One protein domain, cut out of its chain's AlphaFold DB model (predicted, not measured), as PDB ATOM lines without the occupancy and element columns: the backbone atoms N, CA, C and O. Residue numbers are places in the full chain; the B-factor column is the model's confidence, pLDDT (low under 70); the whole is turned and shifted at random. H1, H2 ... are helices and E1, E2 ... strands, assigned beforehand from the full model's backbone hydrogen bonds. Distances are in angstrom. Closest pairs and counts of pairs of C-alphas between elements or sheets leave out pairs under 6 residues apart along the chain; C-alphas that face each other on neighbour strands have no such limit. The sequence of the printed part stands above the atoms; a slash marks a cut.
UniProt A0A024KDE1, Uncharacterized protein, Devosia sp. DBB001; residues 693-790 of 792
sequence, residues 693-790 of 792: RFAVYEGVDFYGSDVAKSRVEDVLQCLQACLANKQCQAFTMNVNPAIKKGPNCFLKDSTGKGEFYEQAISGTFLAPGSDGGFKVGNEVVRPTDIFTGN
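What this domain is: This is residues 693 to 790 of the 792 residues of an uncharacterized protein of Devosia sp. DBB001 (UniProt A0A024KDE1). One strongly twisted six-strand sheet folds back on itself where its long strands E1 and E5 bend sharply, and the single helix H1 covers one face. The small hairpin E6 and E7 packs beside E5 through E6. The printed part has 98 residues, with one named helix and eight named strands in the order E1 E2 H1 E3 E4 E5 E6 E7 E8; of the 58 residues in named elements strands hold 49, the class being mostly strand, and the antiparallel sheet runs E2 E4 E3 E5 E1 E8. It is compact, with a radius of gyration of the C-alphas of 12.5 A and spans of 38 by 32 by 21 A.

Where its parts are: Find C-alpha 693 at (19.980, -10.160, -25.167), where E1, residues 693 to 703, begins its 21.8 A; it bends by 106 degrees at 699. Next come E2, 706 to 710, H1, 715 to 723, 12.3 A, E3, 730 to 734, 13.8 A, and E4, 745 to 748. E5, 753 to 765, 16.0 A, bends by 141 degrees at 757. E6, 774 to 776, and E7, 779 to 781, precede E8, 785 to 789, ending at C-alpha 789 (13.585, -10.545, -26.512).

How they stand to each other: Look for N 697 and O 762, 2.8 A, between E1 and E5; N 733 and O 761, 2.8 A, between E5 and E3; N 748 and O 730, 2.8 A, in the hairpin E3 and E4; N 747 and O 708, 2.8 A, between E4 and E2; N 787 and O 694, 2.8 A, between E8 and E1. H1 is on the sheet at a height of 7.7 A; its closest C-alphas to E4 are Cys 718 and Cys 745, 5.8 A. E2, H1 and E3 form a split strand-helix-strand unit, two strands running the same way with E4 between them, its crossover right-handed. In H1 every O i to N i+4 pair is within hydrogen-bond range. In the hairpin E6 and E7, N 781 and O 774 are 2.8 A apart; E6 touches E5, closest at the C-alphas of Gly 754 and Val 776, 4.8 A.

The domain as a whole: The C-alphas farthest apart are those of Lys 741 and Gly 769, 39.3 A. The printed part has no cut and no long link; pLDDT is under 70 at residues 769 and 789 to 790.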
ATOM      1  N   ARG A 693      19.048  -9.910 -24.058       83.56
ATOM      2  CA  ARG A 693      19.980 -10.160 -25.167       83.56
ATOM      3  C   ARG A 693      20.627 -11.534 -25.016       83.56
ATOM      4  O   ARG A 693      21.249 -11.816 -23.995       83.56
ATOM      5  N   PHE A 694      20.509 -12.378 -26.038       85.31
ATOM      6  CA  PHE A 694      21.092 -13.722 -26.067       85.31
ATOM      7  C   PHE A 694      21.952 -13.917 -27.317       85.31
ATOM      8  O   PHE A 694      21.473 -13.740 -28.435       85.31
ATOM      9  N   ALA A 695      23.219 -14.276 -27.128       91.31
ATOM     10  CA  ALA A 695      24.193 -14.488 -28.192       91.31
ATOM     11  C   ALA A 695      24.343 -15.975 -28.529       91.31
ATOM     12  O   ALA A 695      24.395 -16.811 -27.626       91.31
ATOM     13  N   VAL A 696      24.469 -16.287 -29.821       92.25
ATOM     14  CA  VAL A 696      24.728 -17.636 -30.344       92.25
ATOM     15  C   VAL A 696      26.031 -17.652 -31.140       92.25
ATOM     16  O   VAL A 696      26.274 -16.771 -31.958       92.25
ATOM     17  N   TYR A 697      26.850 -18.677 -30.919       94.25
ATOM     18  CA  TYR A 697      28.161 -18.884 -31.530       94.25
ATOM     19  C   TYR A 697      28.171 -20.251 -32.214       94.25
ATOM     20  O   TYR A 697      28.113 -21.286 -31.545       94.25
ATOM     21  N   GLU A 698      28.252 -20.268 -33.541       92.75
ATOM     22  CA  GLU A 698      28.512 -21.500 -34.289       92.75
ATOM     23  C   GLU A 698      30.017 -21.811 -34.300       92.75
ATOM     24  O   GLU A 698      30.853 -20.911 -34.363       92.75
ATOM     25  N   GLY A 699      30.378 -23.094 -34.236       90.44
ATOM     26  CA  GLY A 699      31.773 -23.538 -34.290       90.44
ATOM     27  C   GLY A 699      32.551 -23.424 -32.972       90.44
ATOM     28  O   GLY A 699      33.763 -23.645 -32.975       90.44
ATOM     29  N   VAL A 700      31.890 -23.101 -31.854       92.50
ATOM     30  CA  VAL A 700      32.506 -22.956 -30.520       92.50
ATOM     31  C   VAL A 700      31.819 -23.873 -29.508       92.50
ATOM     32  O   VAL A 700      30.596 -23.848 -29.383       92.50
ATOM     33  N   ASP A 701      32.604 -24.645 -28.756       92.62
ATOM     34  CA  ASP A 701      32.194 -25.375 -27.548       92.62
ATOM     35  C   ASP A 701      32.595 -24.564 -26.301       92.62
ATOM     36  O   ASP A 701      33.704 -24.029 -26.227       92.62
ATOM     37  N   PHE A 702      31.689 -24.455 -25.328       93.56
ATOM     38  CA  PHE A 702      31.942 -23.876 -24.010       93.56
ATOM     39  C   PHE A 702      32.344 -25.016 -23.068       93.56
ATOM     40  O   PHE A 702      31.511 -25.619 -22.387       93.56
ATOM     41  N   TYR A 703      33.624 -25.373 -23.062       86.31
ATOM     42  CA  TYR A 703      34.088 -26.603 -22.431       86.31
ATOM     43  C   TYR A 703      33.950 -26.565 -20.897       86.31
ATOM     44  O   TYR A 703      34.428 -25.644 -20.231       86.31
ATOM     45  N   GLY A 704      33.341 -27.615 -20.329       84.69
ATOM     46  CA  GLY A 704      33.102 -27.761 -18.887       84.69
ATOM     47  C   GLY A 704      31.781 -27.153 -18.391       84.69
ATOM     48  O   GLY A 704      30.846 -26.969 -19.167       84.69
ATOM     49  N   SER A 705      31.703 -26.888 -17.081       86.31
ATOM     50  CA  SER A 705      30.572 -26.237 -16.382       86.31
ATOM     51  C   SER A 705      29.179 -26.901 -16.468       86.31
ATOM     52  O   SER A 705      28.188 -26.285 -16.091       86.31
ATOM     53  N   ASP A 706      29.067 -28.157 -16.922       91.00
ATOM     54  CA  ASP A 706      27.783 -28.860 -17.121       91.00
ATOM     55  C   ASP A 706      26.954 -29.062 -15.825       91.00
ATOM     56  O   ASP A 706      27.123 -30.058 -15.114       91.00
ATOM     57  N   VAL A 707      25.965 -28.196 -15.572       90.50
ATOM     58  CA  VAL A 707      24.971 -28.364 -14.490       90.50
ATOM     59  C   VAL A 707      23.843 -29.331 -14.855       90.50
ATOM     60  O   VAL A 707      23.263 -29.977 -13.983       90.50
ATOM     61  N   ALA A 708      23.510 -29.459 -16.142       93.25
ATOM     62  CA  ALA A 708      22.500 -30.400 -16.626       93.25
ATOM     63  C   ALA A 708      22.735 -30.772 -18.097       93.25
ATOM     64  O   ALA A 708      23.369 -30.039 -18.849       93.25
ATOM     65  N   LYS A 709      22.208 -31.920 -18.536       94.75
ATOM     66  CA  LYS A 709      22.341 -32.383 -19.928       94.75
ATOM     67  C   LYS A 709      21.118 -33.152 -20.402       94.75
ATOM     68  O   LYS A 709      20.546 -33.946 -19.657       94.75
ATOM     69  N   SER A 710      20.737 -32.929 -21.652       92.75
ATOM     70  CA  SER A 710      19.514 -33.452 -22.262       92.75
ATOM     71  C   SER A 710      19.757 -33.871 -23.715       92.75
ATOM     72  O   SER A 710      20.821 -33.621 -24.292       92.75
ATOM     73  N   ARG A 711      18.768 -34.538 -24.322       93.94
ATOM     74  CA  ARG A 711      18.665 -34.611 -25.781       93.94
ATOM     75  C   ARG A 711      17.492 -33.761 -26.245       93.94
ATOM     76  O   ARG A 711      16.393 -33.923 -25.725       93.94
ATOM     77  N   VAL A 712      17.754 -32.908 -27.225       93.31
ATOM     78  CA  VAL A 712      16.806 -31.991 -27.862       93.31
ATOM     79  C   VAL A 712      16.957 -32.065 -29.381       93.31
ATOM     80  O   VAL A 712      17.976 -32.558 -29.880       93.31
ATOM     81  N   GLU A 713      15.953 -31.600 -30.120       87.38
ATOM     82  CA  GLU A 713      15.974 -31.641 -31.588       87.38
ATOM     83  C   GLU A 713      16.644 -30.405 -32.212       87.38
ATOM     84  O   GLU A 713      17.218 -30.513 -33.294       87.38
ATOM     85  N   ASP A 714      16.622 -29.260 -31.520       87.19
ATOM     86  CA  ASP A 714      17.113 -27.972 -32.020       87.19
ATOM     87  C   ASP A 714      17.688 -27.055 -30.911       87.19
ATOM     88  O   ASP A 714      17.570 -27.322 -29.712       87.19
ATOM     89  N   VAL A 715      18.326 -25.955 -31.335       86.62
ATOM     90  CA  VAL A 715      18.996 -24.972 -30.460       86.62
ATOM     91  C   VAL A 715      18.002 -24.230 -29.557       86.62
ATOM     92  O   VAL A 715      18.329 -23.924 -28.410       86.62
ATOM     93  N   LEU A 716      16.779 -23.971 -30.031       86.88
ATOM     94  CA  LEU A 716      15.752 -23.253 -29.273       86.88
ATOM     95  C   LEU A 716      15.237 -24.106 -28.105       86.88
ATOM     96  O   LEU A 716      15.033 -23.582 -27.014       86.88
ATOM     97  N   GLN A 717      15.116 -25.421 -28.287       91.00
ATOM     98  CA  GLN A 717      14.839 -26.366 -27.204       91.00
ATOM     99  C   GLN A 717      15.983 -26.418 -26.172       91.00
ATOM    100  O   GLN A 717      15.717 -26.546 -24.976       91.00
ATOM    101  N   CYS A 718      17.247 -26.278 -26.596       92.12
ATOM    102  CA  CYS A 718      18.381 -26.176 -25.667       92.12
ATOM    103  C   CYS A 718      18.340 -24.862 -24.861       92.12
ATOM    104  O   CYS A 718      18.459 -24.884 -23.635       92.12
ATOM    105  N   LEU A 719      18.050 -23.734 -25.522       89.38
ATOM    106  CA  LEU A 719      17.826 -22.433 -24.881       89.38
ATOM    107  C   LEU A 719      16.645 -22.464 -23.898       89.38
ATOM    108  O   LEU A 719      16.772 -21.985 -22.776       89.38
ATOM    109  N   GLN A 720      15.515 -23.072 -24.267       90.00
ATOM    110  CA  GLN A 720      14.362 -23.238 -23.374       90.00
ATOM    111  C   GLN A 720      14.703 -24.091 -22.145       90.00
ATOM    112  O   GLN A 720      14.281 -23.764 -21.036       90.00
ATOM    113  N   ALA A 721      15.500 -25.150 -22.313       90.06
ATOM    114  CA  ALA A 721      15.988 -25.951 -21.194       90.06
ATOM    115  C   ALA A 721      16.953 -25.160 -20.286       90.06
ATOM    116  O   ALA A 721      16.924 -25.351 -19.070       90.06
ATOM    117  N   CYS A 722      17.750 -24.241 -20.849       90.88
ATOM    118  CA  CYS A 722      18.574 -23.302 -20.085       90.88
ATOM    119  C   CYS A 722      17.713 -22.305 -19.294       90.88
ATOM    120  O   CYS A 722      17.813 -22.250 -18.075       90.88
ATOM    121  N   LEU A 723      16.784 -21.604 -19.955       86.62
ATOM    122  CA  LEU A 723      15.857 -20.641 -19.338       86.62
ATOM    123  C   LEU A 723      14.989 -21.257 -18.223       86.62
ATOM    124  O   LEU A 723      14.619 -20.572 -17.272       86.62
ATOM    125  N   ALA A 724      14.668 -22.550 -18.319       87.94
ATOM    126  CA  ALA A 724      13.947 -23.286 -17.280       87.94
ATOM    127  C   ALA A 724      14.823 -23.689 -16.072       87.94
ATOM    128  O   ALA A 724      14.286 -24.082 -15.032       87.94
ATOM    129  N   ASN A 725      16.152 -23.607 -16.182       87.06
ATOM    130  CA  ASN A 725      17.106 -23.986 -15.145       87.06
ATOM    131  C   ASN A 725      17.771 -22.745 -14.527       87.06
ATOM    132  O   ASN A 725      18.626 -22.113 -15.138       87.06
ATOM    133  N   LYS A 726      17.455 -22.455 -13.259       85.94
ATOM    134  CA  LYS A 726      17.988 -21.298 -12.513       85.94
ATOM    135  C   LYS A 726      19.515 -21.265 -12.347       85.94
ATOM    136  O   LYS A 726      20.032 -20.245 -11.910       85.94
ATOM    137  N   GLN A 727      20.217 -22.361 -12.634       87.12
ATOM    138  CA  GLN A 727      21.682 -22.442 -12.593       87.12
ATOM    139  C   GLN A 727      22.325 -22.346 -13.987       87.12
ATOM    140  O   GLN A 727      23.541 -22.441 -14.085       87.12
ATOM    141  N   CYS A 728      21.545 -22.203 -15.064       89.50
ATOM    142  CA  CYS A 728      22.073 -22.124 -16.423       89.50
ATOM    143  C   CYS A 728      22.296 -20.668 -16.854       89.50
ATOM    144  O   CYS A 728      21.348 -19.891 -16.945       89.50
ATOM    145  N   GLN A 729      23.547 -20.321 -17.152       91.44
ATOM    146  CA  GLN A 729      23.946 -19.029 -17.724       91.44
ATOM    147  C   GLN A 729      24.310 -19.156 -19.212       91.44
ATOM    148  O   GLN A 729      24.132 -18.213 -19.983       91.44
ATOM    149  N   ALA A 730      24.775 -20.339 -19.626       94.38
ATOM    150  CA  ALA A 730      25.163 -20.642 -20.998       94.38
ATOM    151  C   ALA A 730      24.844 -22.101 -21.370       94.38
ATOM    152  O   ALA A 730      24.567 -22.936 -20.509       94.38
ATOM    153  N   PHE A 731      24.914 -22.447 -22.655       96.00
ATOM    154  CA  PHE A 731      24.854 -23.839 -23.105       96.00
ATOM    155  C   PHE A 731      25.797 -24.117 -24.275       96.00
ATOM    156  O   PHE A 731      26.181 -23.205 -25.004       96.00
ATOM    157  N   THR A 732      26.065 -25.404 -24.505       96.12
ATOM    158  CA  THR A 732      26.553 -25.924 -25.790       96.12
ATOM    159  C   THR A 732      25.618 -27.010 -26.297       96.12
ATOM    160  O   THR A 732      25.199 -27.891 -25.543       96.12
ATOM    161  N   MET A 733      25.312 -26.979 -27.593       95.38
ATOM    162  CA  MET A 733      24.612 -28.050 -28.288       95.38
ATOM    163  C   MET A 733      25.484 -28.650 -29.393       95.38
ATOM    164  O   MET A 733      25.926 -27.951 -30.301       95.38
ATOM    165  N   ASN A 734      25.701 -29.964 -29.348       93.56
ATOM    166  CA  ASN A 734      26.403 -30.696 -30.396       93.56
ATOM    167  C   ASN A 734      25.418 -31.070 -31.523       93.56
ATOM    168  O   ASN A 734      24.465 -31.826 -31.310       93.56
ATOM    169  N   VAL A 735      25.653 -30.538 -32.723       92.31
ATOM    170  CA  VAL A 735      24.795 -30.710 -33.911       92.31
ATOM    171  C   VAL A 735      25.224 -31.865 -34.824       92.31
ATOM    172  O   VAL A 735      24.616 -32.074 -35.874       92.31
ATOM    173  N   ASN A 736      26.239 -32.654 -34.450       90.19
ATOM    174  CA  ASN A 736      26.761 -33.734 -35.288       90.19
ATOM    175  C   ASN A 736      25.666 -34.777 -35.625       90.19
ATOM    176  O   ASN A 736      25.215 -35.523 -34.743       90.19
ATOM    177  N   PRO A 737      25.276 -34.930 -36.908       83.56
ATOM    178  CA  PRO A 737      24.174 -35.805 -37.296       83.56
ATOM    179  C   PRO A 737      24.472 -37.298 -37.091       83.56
ATOM    180  O   PRO A 737      23.534 -38.098 -37.134       83.56
ATOM    181  N   ALA A 738      25.722 -37.704 -36.844       86.25
ATOM    182  CA  ALA A 738      26.076 -39.078 -36.496       86.25
ATOM    183  C   ALA A 738      25.733 -39.444 -35.037       86.25
ATOM    184  O   ALA A 738      25.528 -40.624 -34.737       86.25
ATOM    185  N   ILE A 739      25.612 -38.471 -34.123       80.44
ATOM    186  CA  ILE A 739      25.402 -38.730 -32.688       80.44
ATOM    187  C   ILE A 739      23.920 -39.019 -32.400       80.44
ATOM    188  O   ILE A 739      23.157 -38.176 -31.927       80.44
ATOM    189  N   LYS A 740      23.498 -40.260 -32.683       82.94
ATOM    190  CA  LYS A 740      22.111 -40.745 -32.513       82.94
ATOM    191  C   LYS A 740      21.738 -41.206 -31.091       82.94
ATOM    192  O   LYS A 740      20.612 -41.655 -30.889       82.94
ATOM    193  N   LYS A 741      22.653 -41.158 -30.114       83.12
ATOM    194  CA  LYS A 741      22.441 -41.584 -28.710       83.12
ATOM    195  C   LYS A 741      23.238 -40.701 -27.741       83.12
ATOM    196  O   LYS A 741      24.175 -40.038 -28.167       83.12
ATOM    197  N   GLY A 742      22.881 -40.719 -26.453       86.94
ATOM    198  CA  GLY A 742      23.445 -39.818 -25.432       86.94
ATOM    199  C   GLY A 742      22.818 -38.414 -25.470       86.94
ATOM    200  O   GLY A 742      21.984 -38.164 -26.345       86.94
ATOM    201  N   PRO A 743      23.172 -37.506 -24.545       91.75
ATOM    202  CA  PRO A 743      22.777 -36.101 -24.638       91.75
ATOM    203  C   PRO A 743      23.366 -35.438 -25.894       91.75
ATOM    204  O   PRO A 743      24.315 -35.951 -26.489       91.75
ATOM    205  N   ASN A 744      22.790 -34.311 -26.298       93.62
ATOM    206  CA  ASN A 744      23.391 -33.388 -27.266       93.62
ATOM    207  C   ASN A 744      23.292 -31.916 -26.840       93.62
ATOM    208  O   ASN A 744      23.980 -31.105 -27.442       93.62
ATOM    209  N   CYS A 745      22.494 -31.578 -25.824       96.19
ATOM    210  CA  CYS A 745      22.436 -30.255 -25.206       96.19
ATOM    211  C   CYS A 745      23.025 -30.327 -23.791       96.19
ATOM    212  O   CYS A 745      22.686 -31.229 -23.015       96.19
ATOM    213  N   PHE A 746      23.911 -29.386 -23.478       96.56
ATOM    214  CA  PHE A 746      24.688 -29.311 -22.246       96.56
ATOM    215  C   PHE A 746      24.519 -27.907 -21.657       96.56
ATOM    216  O   PHE A 746      24.959 -26.925 -22.253       96.56
ATOM    217  N   LEU A 747      23.822 -27.824 -20.525       96.38
ATOM    218  CA  LEU A 747      23.466 -26.596 -19.816       96.38
ATOM    219  C   LEU A 747      24.525 -26.291 -18.763       96.38
ATOM    220  O   LEU A 747      24.914 -27.201 -18.027       96.38
ATOM    221  N   LYS A 748      24.965 -25.035 -18.676       94.19
ATOM    222  CA  LYS A 748      26.205 -24.658 -17.991       94.19
ATOM    223  C   LYS A 748      26.025 -23.468 -17.055       94.19
ATOM    224  O   LYS A 748      25.316 -22.519 -17.391       94.19
ATOM    225  N   ASP A 749      26.695 -23.503 -15.905       92.44
ATOM    226  CA  ASP A 749      26.725 -22.380 -14.952       92.44
ATOM    227  C   ASP A 749      27.656 -21.232 -15.367       92.44
ATOM    228  O   ASP A 749      27.508 -20.123 -14.862       92.44
ATOM    229  N   SER A 750      28.549 -21.457 -16.334       90.31
ATOM    230  CA  SER A 750      29.387 -20.432 -16.960       90.31
ATOM    231  C   SER A 750      29.651 -20.746 -18.440       90.31
ATOM    232  O   SER A 750      29.359 -21.844 -18.918       90.31
ATOM    233  N   THR A 751      30.239 -19.799 -19.175       85.69
ATOM    234  CA  THR A 751      30.759 -20.019 -20.540       85.69
ATOM    235  C   THR A 751      32.079 -20.803 -20.576       85.69
ATOM    236  O   THR A 751      32.513 -21.212 -21.654       85.69
ATOM    237  N   GLY A 752      32.705 -21.053 -19.420       83.56
ATOM    238  CA  GLY A 752      33.900 -21.885 -19.287       83.56
ATOM    239  C   GLY A 752      35.062 -21.466 -20.194       83.56
ATOM    240  O   GLY A 752      35.302 -20.284 -20.446       83.56
ATOM    241  N   LYS A 753      35.798 -22.462 -20.696       86.88
ATOM    242  CA  LYS A 753      36.845 -22.265 -21.704       86.88
ATOM    243  C   LYS A 753      36.259 -22.485 -23.098       86.88
ATOM    244  O   LYS A 753      35.782 -23.574 -23.396       86.88
ATOM    245  N   GLY A 754      36.385 -21.496 -23.980       87.56
ATOM    246  CA  GLY A 754      36.073 -21.671 -25.396       87.56
ATOM    247  C   GLY A 754      37.063 -22.590 -26.117       87.56
ATOM    248  O   GLY A 754      38.273 -22.359 -26.054       87.56
ATOM    249  N   GLU A 755      36.556 -23.571 -26.864       90.00
ATOM    250  CA  GLU A 755      37.325 -24.354 -27.841       90.00
ATOM    251  C   GLU A 755      36.623 -24.379 -29.207       90.00
ATOM    252  O   GLU A 755      35.395 -24.379 -29.292       90.00
ATOM    253  N   PHE A 756      37.393 -24.394 -30.300       91.25
ATOM    254  CA  PHE A 756      36.833 -24.477 -31.651       91.25
ATOM    255  C   PHE A 756      36.371 -25.903 -31.968       91.25
ATOM    256  O   PHE A 756      37.177 -26.831 -32.038       91.25
ATOM    257  N   TYR A 757      35.075 -26.064 -32.228       90.00
ATOM    258  CA  TYR A 757      34.470 -27.322 -32.646       90.00
ATOM    259  C   TYR A 757      33.342 -27.043 -33.646       90.00
ATOM    260  O   TYR A 757      32.255 -26.613 -33.272       90.00
ATOM    261  N   GLU A 758      33.596 -27.322 -34.929       89.69
ATOM    262  CA  GLU A 758      32.714 -27.043 -36.086       89.69
ATOM    263  C   GLU A 758      31.262 -27.534 -35.910       89.69
ATOM    264  O   GLU A 758      30.339 -27.012 -36.526       89.69
ATOM    265  N   GLN A 759      31.046 -28.542 -35.061       92.56
ATOM    266  CA  GLN A 759      29.746 -29.172 -34.819       92.56
ATOM    267  C   GLN A 759      29.159 -28.824 -33.439       92.56
ATOM    268  O   GLN A 759      28.325 -29.571 -32.924       92.56
ATOM    269  N   ALA A 760      29.579 -27.706 -32.843       93.44
ATOM    270  CA  ALA A 760      28.952 -27.095 -31.676       93.44
ATOM    271  C   ALA A 760      28.231 -25.799 -32.068       93.44
ATOM    272  O   ALA A 760      28.718 -25.013 -32.879       93.44
ATOM    273  N   ILE A 761      27.079 -25.581 -31.441       95.44
ATOM    274  CA  ILE A 761      26.413 -24.285 -31.361       95.44
ATOM    275  C   ILE A 761      26.268 -23.968 -29.877       95.44
ATOM    276  O   ILE A 761      25.553 -24.675 -29.161       95.44
ATOM    277  N   SER A 762      26.962 -22.938 -29.411       96.06
ATOM    278  CA  SER A 762      26.914 -22.485 -28.018       96.06
ATOM    279  C   SER A 762      26.188 -21.153 -27.899       96.06
ATOM    280  O   SER A 762      26.040 -20.431 -28.883       96.06
ATOM    281  N   GLY A 763      25.729 -20.804 -26.701       93.94
ATOM    282  CA  GLY A 763      25.104 -19.506 -26.476       93.94
ATOM    283  C   GLY A 763      25.054 -19.087 -25.015       93.94
ATOM    284  O   GLY A 763      25.085 -19.928 -24.118       93.94
ATOM    285  N   THR A 764      25.004 -17.776 -24.792       93.44
ATOM    286  CA  THR A 764      25.007 -17.133 -23.469       93.44
ATOM    287  C   THR A 764      24.164 -15.864 -23.489       93.44
ATOM    288  O   THR A 764      24.006 -15.219 -24.530       93.44
ATOM    289  N   PHE A 765      23.647 -15.467 -22.330       88.44
ATOM    290  CA  PHE A 765      23.091 -14.125 -22.161       88.44
ATOM    291  C   PHE A 765      24.207 -13.077 -22.268       88.44
ATOM    292  O   PHE A 765      25.346 -13.327 -21.864       88.44
ATOM    293  N   LEU A 766      23.886 -11.915 -22.841       84.12
ATOM    294  CA  LEU A 766      24.784 -10.765 -22.922       84.12
ATOM    295  C   LEU A 766      24.403  -9.716 -21.880       84.12
ATOM    296  O   LEU A 766      23.231  -9.368 -21.740       84.12
ATOM    297  N   ALA A 767      25.413  -9.138 -21.232       76.94
ATOM    298  CA  ALA A 767      25.241  -7.912 -20.464       76.94
ATOM    299  C   ALA A 767      24.787  -6.740 -21.374       76.94
ATOM    300  O   ALA A 767      25.113  -6.723 -22.575       76.94
ATOM    301  N   PRO A 768      24.079  -5.734 -20.826       71.25
ATOM    302  CA  PRO A 768      23.827  -4.469 -21.513       71.25
ATOM    303  C   PRO A 768      25.119  -3.878 -22.101       71.25
ATOM    304  O   PRO A 768      26.200  -4.013 -21.529       71.25
ATOM    305  N   GLY A 769      25.034  -3.285 -23.293       68.19
ATOM    306  CA  GLY A 769      26.188  -2.710 -24.001       68.19
ATOM    307  C   GLY A 769      27.195  -3.697 -24.626       68.19
ATOM    308  O   GLY A 769      27.958  -3.283 -25.493       68.19
ATOM    309  N   SER A 770      27.198  -4.990 -24.272       78.94
ATOM    310  CA  SER A 770      28.169  -5.962 -24.818       78.94
ATOM    311  C   SER A 770      27.996  -6.216 -26.329       78.94
ATOM    312  O   SER A 770      26.867  -6.380 -26.803       78.94
ATOM    313  N   ASP A 771      29.099  -6.323 -27.084       80.56
ATOM    314  CA  ASP A 771      29.104  -6.758 -28.497       80.56
ATOM    315  C   ASP A 771      29.119  -8.294 -28.663       80.56
ATOM    316  O   ASP A 771      28.979  -8.799 -29.776       80.56
ATOM    317  N   GLY A 772      29.266  -9.034 -27.559       83.62
ATOM    318  CA  GLY A 772      29.360 -10.492 -27.544       83.62
ATOM    319  C   GLY A 772      30.731 -11.069 -27.912       83.62
ATOM    320  O   GLY A 772      30.813 -12.277 -28.116       83.62
ATOM    321  N   GLY A 773      31.805 -10.279 -27.999       87.31
ATOM    322  CA  GLY A 773      33.151 -10.802 -28.254       87.31
ATOM    323  C   GLY A 773      33.595 -11.840 -27.211       87.31
ATOM    324  O   GLY A 773      33.836 -11.502 -26.055       87.31
ATOM    325  N   PHE A 774      33.736 -13.102 -27.625       86.44
ATOM    326  CA  PHE A 774      34.131 -14.226 -26.773       86.44
ATOM    327  C   PHE A 774      35.510 -14.762 -27.173       86.44
ATOM    328  O   PHE A 774      35.800 -14.953 -28.354       86.44
ATOM    329  N   LYS A 775      36.392 -14.996 -26.196       87.12
ATOM    330  CA  LYS A 775      37.800 -15.330 -26.452       87.12
ATOM    331  C   LYS A 775      38.013 -16.844 -26.552       87.12
ATOM    332  O   LYS A 775      37.824 -17.567 -25.578       87.12
ATOM    333  N   VAL A 776      38.481 -17.306 -27.710       86.38
ATOM    334  CA  VAL A 776      38.827 -18.708 -27.984       86.38
ATOM    335  C   VAL A 776      40.330 -18.784 -28.257       86.38
ATOM    336  O   VAL A 776      40.820 -18.421 -29.326       86.38
ATOM    337  N   GLY A 777      41.097 -19.192 -27.242       82.88
ATOM    338  CA  GLY A 777      42.561 -19.134 -27.281       82.88
ATOM    339  C   GLY A 777      43.071 -17.693 -27.412       82.88
ATOM    340  O   GLY A 777      42.909 -16.892 -26.493       82.88
ATOM    341  N   ASN A 778      43.683 -17.366 -28.553       80.88
ATOM    342  CA  ASN A 778      44.179 -16.018 -28.866       80.88
ATOM    343  C   ASN A 778      43.234 -15.204 -29.769       80.88
ATOM    344  O   ASN A 778      43.516 -14.037 -30.031       80.88
ATOM    345  N   GLU A 779      42.133 -15.790 -30.244       82.12
ATOM    346  CA  GLU A 779      41.186 -15.138 -31.152       82.12
ATOM    347  C   GLU A 779      39.924 -14.680 -30.409       82.12
ATOM    348  O   GLU A 779      39.541 -15.254 -29.387       82.12
ATOM    349  N   VAL A 780      39.268 -13.634 -30.920       87.38
ATOM    350  CA  VAL A 780      37.969 -13.161 -30.417       87.38
ATOM    351  C   VAL A 780      36.902 -13.527 -31.437       87.38
ATOM    352  O   VAL A 780      36.805 -12.918 -32.503       87.38
ATOM    353  N   VAL A 781      36.102 -14.533 -31.099       87.44
ATOM    354  CA  VAL A 781      34.948 -14.966 -31.881       87.44
ATOM    355  C   VAL A 781      33.774 -14.054 -31.544       87.44
ATOM    356  O   VAL A 781      33.457 -13.826 -30.377       87.44
ATOM    357  N   ARG A 782      33.121 -13.515 -32.572       89.19
ATOM    358  CA  ARG A 782      31.860 -12.778 -32.426       89.19
ATOM    359  C   ARG A 782      30.681 -13.727 -32.640       89.19
ATOM    360  O   ARG A 782      30.842 -14.701 -33.376       89.19
ATOM    361  N   PRO A 783      29.522 -13.473 -32.013       89.69
ATOM    362  CA  PRO A 783      28.360 -14.326 -32.193       89.69
ATOM    363  C   PRO A 783      27.875 -14.288 -33.643       89.69
ATOM    364  O   PRO A 783      27.918 -13.243 -34.296       89.69
ATOM    365  N   THR A 784      27.400 -15.434 -34.125       88.62
ATOM    366  CA  THR A 784      26.740 -15.581 -35.425       88.62
ATOM    367  C   THR A 784      25.432 -14.788 -35.447       88.62
ATOM    368  O   THR A 784      25.162 -14.079 -36.412       88.62
ATOM    369  N   ASP A 785      24.670 -14.854 -34.349       83.56
ATOM    370  CA  ASP A 785      23.404 -14.149 -34.147       83.56
ATOM    371  C   ASP A 785      23.299 -13.602 -32.713       83.56
ATOM    372  O   ASP A 785      23.768 -14.220 -31.752       83.56
ATOM    373  N   ILE A 786      22.620 -12.459 -32.557       83.19
ATOM    374  CA  ILE A 786      22.185 -11.930 -31.258       83.19
ATOM    375  C   ILE A 786      20.670 -11.737 -31.304       83.19
ATOM    376  O   ILE A 786      20.157 -10.923 -32.070       83.19
ATOM    377  N   PHE A 787      19.960 -12.458 -30.444       78.31
ATOM    378  CA  PHE A 787      18.516 -12.357 -30.272       78.31
ATOM    379  C   PHE A 787      18.188 -11.341 -29.172       78.31
ATOM    380  O   PHE A 787      18.805 -11.350 -28.107       78.31
ATOM    381  N   THR A 788      17.205 -10.479 -29.421       73.56
ATOM    382  CA  THR A 788      16.698  -9.460 -28.484       73.56
ATOM    383  C   THR A 788      15.237  -9.766 -28.158       73.56
ATOM    384  O   THR A 788      14.411  -9.804 -29.074       73.56
ATOM    385  N   GLY A 789      14.902 -10.018 -26.889       57.09
ATOM    386  CA  GLY A 789      13.585 -10.545 -26.512       57.09
ATOM    387  C   GLY A 789      12.934  -9.877 -25.301       57.09
ATOM    388  O   GLY A 789      13.412  -9.999 -24.175       57.09
ATOM    389  N   ASN A 790      11.753  -9.290 -25.506       52.31
ATOM    390  CA  ASN A 790      10.881  -8.772 -24.442       52.31
ATOM    391  C   ASN A 790      10.023  -9.876 -23.779       52.31
ATOM    392  O   ASN A 790       8.800  -9.775 -23.693       52.31
TER     393      ASN A 790